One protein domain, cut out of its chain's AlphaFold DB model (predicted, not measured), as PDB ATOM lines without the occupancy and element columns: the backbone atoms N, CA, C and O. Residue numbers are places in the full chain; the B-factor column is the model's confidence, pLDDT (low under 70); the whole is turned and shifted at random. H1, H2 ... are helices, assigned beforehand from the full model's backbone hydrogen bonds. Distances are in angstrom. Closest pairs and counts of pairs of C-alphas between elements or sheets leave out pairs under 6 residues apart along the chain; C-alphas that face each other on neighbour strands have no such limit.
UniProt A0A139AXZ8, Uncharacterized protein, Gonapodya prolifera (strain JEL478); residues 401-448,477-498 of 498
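What this domain is: This is residues 401 to 448 and 477 to 498 of the 498 residues of an uncharacterized protein of Gonapodya prolifera (strain JEL478) (UniProt A0A139AXZ8). One long helix, H1, has a shorter helix, H2, packed slantwise on its beginning, while residues 419 to 448 stick out as a long free arm. That arm makes the length of the extended whole; the body without it spans 28 by 19 by 14 A. The printed part has 70 residues with two named helices, H1 then H2, and no named strand: all helix. The radius of gyration of the C-alphas is 21.4 A, and the spans are 70 by 19 by 16 A.

How they stand to each other: Look at H1, residues 403 to 448, and H2, residues 481 to 497: they touch, H1 with residues 405 to 410 alone. Their closest C-alphas, of Lys 406 and Gly 491, are 6.3 A apart. They run opposite ways at a steep tilt of 41 degrees. In both, every O i to N i+4 pair is within hydrogen-bond range.

Where its parts are: Find C-alpha 403 at (107.095, 118.803, 156.548); from there H1 runs 66.4 A to C-alpha 448. H2 runs 24.8 A from C-alpha 481 to C-alpha 497 at (99.386, 115.306, 169.388).

The domain as a whole: Residues 449 to 476 are not printed; C-alphas 448 and 477 are 47.5 A apart across this cut. Residues 443 to 448 have pLDDT under 70.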
ATOM      1  N   ILE A 401     109.408 114.288 161.709       93.88
ATOM      2  CA  ILE A 401     108.327 115.278 161.771       93.88
ATOM      3  C   ILE A 401     107.855 115.550 160.331       93.88
ATOM      4  O   ILE A 401     108.695 115.890 159.493       93.88
ATOM      5  N   PRO A 402     106.548 115.450 160.031       95.94
ATOM      6  CA  PRO A 402     106.014 115.803 158.720       95.94
ATOM      7  C   PRO A 402     106.342 117.249 158.320       95.94
ATOM      8  O   PRO A 402     106.194 118.175 159.125       95.94
ATOM      9  N   ASP A 403     106.705 117.474 157.054       95.19
ATOM     10  CA  ASP A 403     107.095 118.803 156.548       95.19
ATOM     11  C   ASP A 403     105.993 119.858 156.711       95.19
ATOM     12  O   ASP A 403     106.277 121.033 156.948       95.19
ATOM     13  N   ALA A 404     104.722 119.447 156.659       96.00
ATOM     14  CA  ALA A 404     103.590 120.336 156.904       96.00
ATOM     15  C   ALA A 404     103.617 120.937 158.323       96.00
ATOM     16  O   ALA A 404     103.391 122.140 158.486       96.00
ATOM     17  N   ILE A 405     103.952 120.125 159.333       96.19
ATOM     18  CA  ILE A 405     104.060 120.557 160.734       96.19
ATOM     19  C   ILE A 405     105.298 121.444 160.904       96.19
ATOM     20  O   ILE A 405     105.190 122.538 161.466       96.19
ATOM     21  N   LYS A 406     106.445 121.050 160.321       96.00
ATOM     22  CA  LYS A 406     107.666 121.881 160.302       96.00
ATOM     23  C   LYS A 406     107.368 123.276 159.739       96.00
ATOM     24  O   LYS A 406     107.622 124.287 160.394       96.00
ATOM     25  N   LEU A 407     106.758 123.350 158.555       96.06
ATOM     26  CA  LEU A 407     106.416 124.616 157.902       96.06
ATOM     27  C   LEU A 407     105.420 125.451 158.715       96.06
ATOM     28  O   LEU A 407     105.549 126.679 158.742       96.06
ATOM     29  N   ALA A 408     104.436 124.829 159.370       96.62
ATOM     30  CA  ALA A 408     103.468 125.535 160.208       96.62
ATOM     31  C   ALA A 408     104.143 126.205 161.418       96.62
ATOM     32  O   ALA A 408     103.906 127.391 161.677       96.62
ATOM     33  N   ILE A 409     105.041 125.487 162.097       97.00
ATOM     34  CA  ILE A 409     105.790 125.995 163.254       97.00
ATOM     35  C   ILE A 409     106.740 127.110 162.834       97.00
ATOM     36  O   ILE A 409     106.702 128.194 163.414       97.00
ATOM     37  N   LEU A 410     107.513 126.909 161.762       97.00
ATOM     38  CA  LEU A 410     108.413 127.938 161.232       97.00
ATOM     39  C   LEU A 410     107.651 129.207 160.814       97.00
ATOM     40  O   LEU A 410     108.101 130.325 161.078       97.00
ATOM     41  N   LYS A 411     106.467 129.064 160.200       96.56
ATOM     42  CA  LYS A 411     105.588 130.197 159.853       96.56
ATOM     43  C   LYS A 411     105.079 130.927 161.097       96.56
ATOM     44  O   LYS A 411     105.020 132.166 161.075       96.56
ATOM     45  N   ARG A 412     104.688 130.197 162.148       96.94
ATOM     46  CA  ARG A 412     104.212 130.762 163.421       96.94
ATOM     47  C   ARG A 412     105.335 131.526 164.124       96.94
ATOM     48  O   ARG A 412     105.148 132.709 164.413       96.94
ATOM     49  N   ASP A 413     106.500 130.904 164.281       96.50
ATOM     50  CA  ASP A 413     107.685 131.509 164.897       96.50
ATOM     51  C   ASP A 413     108.140 132.774 164.150       96.50
ATOM     52  O   ASP A 413     108.253 133.852 164.740       96.50
ATOM     53  N   LEU A 414     108.290 132.705 162.819       95.62
ATOM     54  CA  LEU A 414     108.659 133.875 162.016       95.62
ATOM     55  C   LEU A 414     107.657 135.025 162.202       95.62
ATOM     56  O   LEU A 414     108.045 136.192 162.278       95.62
ATOM     57  N   SER A 415     106.362 134.712 162.288       95.12
ATOM     58  CA  SER A 415     105.317 135.717 162.505       95.12
ATOM     59  C   SER A 415     105.416 136.348 163.897       95.12
ATOM     60  O   SER A 415     105.252 137.564 164.023       95.12
ATOM     61  N   GLN A 416     105.721 135.557 164.927       96.31
ATOM     62  CA  GLN A 416     105.926 136.032 166.295       96.31
ATOM     63  C   GLN A 416     107.164 136.929 166.401       96.31
ATOM     64  O   GLN A 416     107.050 138.061 166.877       96.31
ATOM     65  N   ARG A 417     108.311 136.495 165.867       95.31
ATOM     66  CA  ARG A 417     109.543 137.301 165.855       95.31
ATOM     67  C   ARG A 417     109.374 138.598 165.071       95.31
ATOM     68  O   ARG A 417     109.851 139.649 165.495       95.31
ATOM     69  N   LEU A 418     108.647 138.571 163.951       94.50
ATOM     70  CA  LEU A 418     108.323 139.793 163.207       94.50
ATOM     71  C   LEU A 418     107.437 140.749 164.014       94.50
ATOM     72  O   LEU A 418     107.634 141.961 163.921       94.50
ATOM     73  N   ARG A 419     106.479 140.244 164.803       95.44
ATOM     74  CA  ARG A 419     105.674 141.083 165.708       95.44
ATOM     75  C   ARG A 419     106.543 141.709 166.796       95.44
ATOM     76  O   ARG A 419     106.491 142.923 166.959       95.44
ATOM     77  N   GLN A 420     107.389 140.923 167.459       95.56
ATOM     78  CA  GLN A 420     108.323 141.421 168.477       95.56
ATOM     79  C   GLN A 420     109.271 142.484 167.906       95.56
ATOM     80  O   GLN A 420     109.463 143.537 168.505       95.56
ATOM     81  N   HIS A 421     109.793 142.265 166.698       95.31
ATOM     82  CA  HIS A 421     110.644 143.244 166.026       95.31
ATOM     83  C   HIS A 421     109.898 144.525 165.626       95.31
ATOM     84  O   HIS A 421     110.473 145.609 165.624       95.31
ATOM     85  N   ARG A 422     108.609 144.443 165.275       95.06
ATOM     86  CA  ARG A 422     107.795 145.649 165.047       95.06
ATOM     87  C   ARG A 422     107.621 146.446 166.333       95.06
ATOM     88  O   ARG A 422     107.745 147.662 166.290       95.06
ATOM     89  N   VAL A 423     107.373 145.773 167.455       96.00
ATOM     90  CA  VAL A 423     107.285 146.428 168.768       96.00
ATOM     91  C   VAL A 423     108.611 147.109 169.111       96.00
ATOM     92  O   VAL A 423     108.610 148.300 169.412       96.00
ATOM     93  N   SER A 424     109.747 146.425 168.939       95.38
ATOM     94  CA  SER A 424     111.059 147.030 169.202       95.38
ATOM     95  C   SER A 424     111.387 148.201 168.268       95.38
ATOM     96  O   SER A 424     112.012 149.166 168.703       95.38
ATOM     97  N   LEU A 425     110.936 148.171 167.006       96.06
ATOM     98  CA  LEU A 425     111.047 149.317 166.096       96.06
ATOM     99  C   LEU A 425     110.199 150.514 166.548       96.06
ATOM    100  O   LEU A 425     110.691 151.638 166.504       96.06
ATOM    101  N   MET A 426     108.963 150.291 167.003       94.62
ATOM    102  CA  MET A 426     108.106 151.364 167.529       94.62
ATOM    103  C   MET A 426     108.707 151.985 168.798       94.62
ATOM    104  O   MET A 426     108.732 153.206 168.951       94.62
ATOM    105  N   GLU A 427     109.246 151.157 169.697       95.75
ATOM    106  CA  GLU A 427     109.974 151.630 170.878       95.75
ATOM    107  C   GLU A 427     111.224 152.425 170.497       95.75
ATOM    108  O   GLU A 427     111.505 153.464 171.093       95.75
ATOM    109  N   TYR A 428     111.961 151.962 169.489       95.81
ATOM    110  CA  TYR A 428     113.113 152.670 168.950       95.81
ATOM    111  C   TYR A 428     112.731 154.045 168.385       95.81
ATOM    112  O   TYR A 428     113.392 155.031 168.703       95.81
ATOM    113  N   GLU A 429     111.658 154.139 167.596       95.88
ATOM    114  CA  GLU A 429     111.166 155.416 167.063       95.88
ATOM    115  C   GLU A 429     110.778 156.382 168.184       95.88
ATOM    116  O   GLU A 429     111.143 157.559 168.135       95.88
ATOM    117  N   LYS A 430     110.120 155.879 169.235       95.75
ATOM    118  CA  LYS A 430     109.799 156.666 170.430       95.75
ATOM    119  C   LYS A 430     111.068 157.185 171.118       95.75
ATOM    120  O   LYS A 430     111.196 158.393 171.306       95.75
ATOM    121  N   ARG A 431     112.048 156.309 171.384       94.25
ATOM    122  CA  ARG A 431     113.352 156.691 171.967       94.25
ATOM    123  C   ARG A 431     114.085 157.719 171.107       94.25
ATOM    124  O   ARG A 431     114.717 158.623 171.639       94.25
ATOM    125  N   LEU A 432     113.992 157.613 169.783       94.19
ATOM    126  CA  LEU A 432     114.620 158.550 168.853       94.19
ATOM    127  C   LEU A 432     113.930 159.924 168.857       94.19
ATOM    128  O   LEU A 432     114.605 160.950 168.758       94.19
ATOM    129  N   ILE A 433     112.600 159.967 168.988       94.81
ATOM    130  CA  ILE A 433     111.847 161.217 169.176       94.81
ATOM    131  C   ILE A 433     112.240 161.879 170.499       94.81
ATOM    132  O   ILE A 433     112.523 163.080 170.506       94.81
ATOM    133  N   ASP A 434     112.301 161.110 171.586       93.44
ATOM    134  CA  ASP A 434     112.669 161.617 172.910       93.44
ATOM    135  C   ASP A 434     114.122 162.113 172.926       93.44
ATOM    136  O   ASP A 434     114.374 163.252 173.314       93.44
ATOM    137  N   TYR A 435     115.055 161.359 172.338       90.75
ATOM    138  CA  TYR A 435     116.444 161.782 172.140       90.75
ATOM    139  C   TYR A 435     116.552 163.090 171.334       90.75
ATOM    140  O   TYR A 435     117.277 164.013 171.710       90.75
ATOM    141  N   ARG A 436     115.789 163.235 170.241       91.12
ATOM    142  CA  ARG A 436     115.747 164.487 169.459       91.12
ATOM    143  C   ARG A 436     115.152 165.651 170.249       91.12
ATOM    144  O   ARG A 436     115.580 166.793 170.053       91.12
ATOM    145  N   ARG A 437     114.166 165.393 171.113       92.00
ATOM    146  CA  ARG A 437     113.576 166.399 172.009       92.00
ATOM    147  C   ARG A 437     114.599 166.847 173.057       92.00
ATOM    148  O   ARG A 437     114.791 168.050 173.221       92.00
ATOM    149  N   GLU A 438     115.316 165.912 173.674       89.00
ATOM    150  CA  GLU A 438     116.407 166.202 174.610       89.00
ATOM    151  C   GLU A 438     117.538 166.996 173.955       89.00
ATOM    152  O   GLU A 438     118.004 167.976 174.532       89.00
ATOM    153  N   LEU A 439     117.949 166.640 172.732       85.38
ATOM    154  CA  LEU A 439     118.960 167.396 171.988       85.38
ATOM    155  C   LEU A 439     118.525 168.842 171.724       85.38
ATOM    156  O   LEU A 439     119.349 169.748 171.823       85.38
ATOM    157  N   LYS A 440     117.247 169.082 171.407       87.38
ATOM    158  CA  LYS A 440     116.716 170.448 171.250       87.38
ATOM    159  C   LYS A 440     116.712 171.209 172.578       87.38
ATOM    160  O   LYS A 440     117.130 172.364 172.599       87.38
ATOM    161  N   SER A 441     116.319 170.557 173.675       85.75
ATOM    162  CA  SER A 441     116.349 171.145 175.022       85.75
ATOM    163  C   SER A 441     117.775 171.491 175.466       85.75
ATOM    164  O   SER A 441     118.026 172.585 175.966       85.75
ATOM    165  N   LYS A 442     118.734 170.588 175.233       80.44
ATOM    166  CA  LYS A 442     120.151 170.783 175.570       80.44
ATOM    167  C   LYS A 442     120.819 171.819 174.668       80.44
ATOM    168  O   LYS A 442     121.622 172.595 175.166       80.44
ATOM    169  N   LYS A 443     120.469 171.906 173.377       68.25
ATOM    170  CA  LYS A 443     120.974 172.971 172.487       68.25
ATOM    171  C   LYS A 443     120.556 174.364 172.950       68.25
ATOM    172  O   LYS A 443     121.393 175.252 172.897       68.25
ATOM    173  N   GLY A 444     119.337 174.531 173.475       59.66
ATOM    174  CA  GLY A 444     118.939 175.778 174.144       59.66
ATOM    175  C   GLY A 444     119.810 176.100 175.366       59.66
ATOM    176  O   GLY A 444     120.160 177.255 175.591       59.66
ATOM    177  N   PHE A 445     120.240 175.070 176.100       52.28
ATOM    178  CA  PHE A 445     121.093 175.194 177.285       52.28
ATOM    179  C   PHE A 445     122.578 175.449 176.960       52.28
ATOM    180  O   PHE A 445     123.248 176.173 177.690       52.28
ATOM    181  N   VAL A 446     123.107 174.909 175.855       54.56
ATOM    182  CA  VAL A 446     124.504 175.131 175.429       54.56
ATOM    183  C   VAL A 446     124.708 176.563 174.926       54.56
ATOM    184  O   VAL A 446     125.722 177.171 175.254       54.56
ATOM    185  N   THR A 447     123.720 177.161 174.250       55.16
ATOM    186  CA  THR A 447     123.742 178.601 173.933       55.16
ATOM    187  C   THR A 447     123.607 179.499 175.168       55.16
ATOM    188  O   THR A 447     124.167 180.589 175.172       55.16
ATOM    189  N   ALA A 448     122.935 179.046 176.234       50.81
ATOM    190  CA  ALA A 448     122.841 179.790 177.494       50.81
ATOM    191  C   ALA A 448     124.122 179.673 178.346       50.81
ATOM    192  O   ALA A 448     124.544 180.641 178.973       50.81
ATOM    193  N   ILE A 477     117.231 136.995 161.176       91.12
ATOM    194  CA  ILE A 477     116.513 135.910 160.476       91.12
ATOM    195  C   ILE A 477     117.050 134.554 160.943       91.12
ATOM    196  O   ILE A 477     116.269 133.671 161.296       91.12
ATOM    197  N   ILE A 478     118.380 134.431 160.962       93.56
ATOM    198  CA  ILE A 478     119.109 133.239 161.392       93.56
ATOM    199  C   ILE A 478     118.915 133.054 162.892       93.56
ATOM    200  O   ILE A 478     119.192 133.967 163.674       93.56
ATOM    201  N   LEU A 479     118.418 131.879 163.260       94.44
ATOM    202  CA  LEU A 479     118.179 131.495 164.642       94.44
ATOM    203  C   LEU A 479     119.479 131.046 165.311       94.44
ATOM    204  O   LEU A 479     120.379 130.520 164.647       94.44
ATOM    205  N   SER A 480     119.576 131.249 166.625       95.94
ATOM    206  CA  SER A 480     120.639 130.611 167.397       95.94
ATOM    207  C   SER A 480     120.391 129.100 167.456       95.94
ATOM    208  O   SER A 480     119.257 128.645 167.309       95.94
ATOM    209  N   GLN A 481     121.439 128.305 167.675       95.81
ATOM    210  CA  GLN A 481     121.301 126.849 167.777       95.81
ATOM    211  C   GLN A 481     120.283 126.441 168.857       95.81
ATOM    212  O   GLN A 481     119.478 125.543 168.622       95.81
ATOM    213  N   ALA A 482     120.279 127.131 170.002       96.12
ATOM    214  CA  ALA A 482     119.335 126.887 171.090       96.12
ATOM    215  C   ALA A 482     117.879 127.142 170.662       96.12
ATOM    216  O   ALA A 482     117.009 126.320 170.939       96.12
ATOM    217  N   ASP A 483     117.625 128.224 169.920       96.12
ATOM    218  CA  ASP A 483     116.277 128.533 169.428       96.12
ATOM    219  C   ASP A 483     115.801 127.491 168.407       96.12
ATOM    220  O   ASP A 483     114.650 127.066 168.445       96.12
ATOM    221  N   VAL A 484     116.686 127.041 167.503       96.38
ATOM    222  CA  VAL A 484     116.344 125.977 166.543       96.38
ATOM    223  C   VAL A 484     116.012 124.680 167.281       96.38
ATOM    224  O   VAL A 484     115.036 124.024 166.935       96.38
ATOM    225  N   PHE A 485     116.774 124.328 168.319       96.94
ATOM    226  CA  PHE A 485     116.515 123.144 169.142       96.94
ATOM    227  C   PHE A 485     115.163 123.216 169.863       96.94
ATOM    228  O   PHE A 485     114.425 122.229 169.855       96.94
ATOM    229  N   ALA A 486     114.811 124.376 170.421       96.56
ATOM    230  CA  ALA A 486     113.509 124.594 171.051       96.56
ATOM    231  C   ALA A 486     112.354 124.460 170.043       96.56
ATOM    232  O   ALA A 486     111.329 123.844 170.342       96.56
ATOM    233  N   LEU A 487     112.527 124.977 168.821       96.88
ATOM    234  CA  LEU A 487     111.530 124.815 167.764       96.88
ATOM    235  C   LEU A 487     111.389 123.352 167.319       96.88
ATOM    236  O   LEU A 487     110.265 122.898 167.107       96.88
ATOM    237  N   ILE A 488     112.500 122.608 167.213       96.62
ATOM    238  CA  ILE A 488     112.481 121.167 166.907       96.62
ATOM    239  C   ILE A 488     111.683 120.408 167.962       96.62
ATOM    240  O   ILE A 488     110.802 119.618 167.619       96.62
ATOM    241  N   GLU A 489     111.940 120.685 169.236       96.06
ATOM    242  CA  GLU A 489     111.212 120.075 170.344       96.06
ATOM    243  C   GLU A 489     109.711 120.385 170.294       96.06
ATOM    244  O   GLU A 489     108.894 119.469 170.411       96.06
ATOM    245  N   GLN A 490     109.336 121.636 170.008       96.38
ATOM    246  CA  GLN A 490     107.936 122.001 169.777       96.38
ATOM    247  C   GLN A 490     107.326 121.218 168.601       96.38
ATOM    248  O   GLN A 490     106.181 120.776 168.689       96.38
ATOM    249  N   GLY A 491     108.091 120.998 167.529       94.81
ATOM    250  CA  GLY A 491     107.685 120.177 166.387       94.81
ATOM    251  C   GLY A 491     107.360 118.739 166.743       94.81
ATOM    252  O   GLY A 491     106.351 118.217 166.274       94.81
ATOM    253  N   PHE A 492     108.150 118.124 167.618       94.06
ATOM    254  CA  PHE A 492     107.855 116.787 168.128       94.06
ATOM    255  C   PHE A 492     106.601 116.759 169.000       94.06
ATOM    256  O   PHE A 492     105.785 115.848 168.872       94.06
ATOM    257  N   ILE A 493     106.419 117.763 169.861       95.06
ATOM    258  CA  ILE A 493     105.224 117.862 170.709       95.06
ATOM    259  C   ILE A 493     103.963 118.035 169.849       95.06
ATOM    260  O   ILE A 493     102.937 117.434 170.143       95.06
ATOM    261  N   GLU A 494     104.011 118.837 168.783       95.25
ATOM    262  CA  GLU A 494     102.867 119.003 167.876       95.25
ATOM    263  C   GLU A 494     102.632 117.758 167.001       95.25
ATOM    264  O   GLU A 494     101.483 117.398 166.765       95.25
ATOM    265  N   ALA A 495     103.689 117.064 166.569       94.38
ATOM    266  CA  ALA A 495     103.576 115.844 165.765       94.38
ATOM    267  C   ALA A 495     103.096 114.613 166.545       94.38
ATOM    268  O   ALA A 495     102.618 113.678 165.926       94.38
ATOM    269  N   THR A 496     103.238 114.600 167.872       92.19
ATOM    270  CA  THR A 496     102.740 113.512 168.741       92.19
ATOM    271  C   THR A 496     101.305 113.733 169.218       92.19
ATOM    272  O   THR A 496     100.688 112.812 169.741       92.19
ATOM    273  N   LYS A 497     100.779 114.956 169.067       90.75
ATOM    274  CA  LYS A 497      99.386 115.306 169.388       90.75
ATOM    275  C   LYS A 497      98.408 115.019 168.248       90.75
ATOM    276  O   LYS A 497      97.215 114.914 168.517       90.75
ATOM    277  N   ASN A 498      98.908 114.977 167.014       76.00
ATOM    278  CA  ASN A 498      98.164 114.582 165.819       76.00
ATOM    279  C   ASN A 498      98.414 113.104 165.544       76.00
ATOM    280  O   ASN A 498      97.473 112.453 165.048       76.00
TER     281      ASN A 498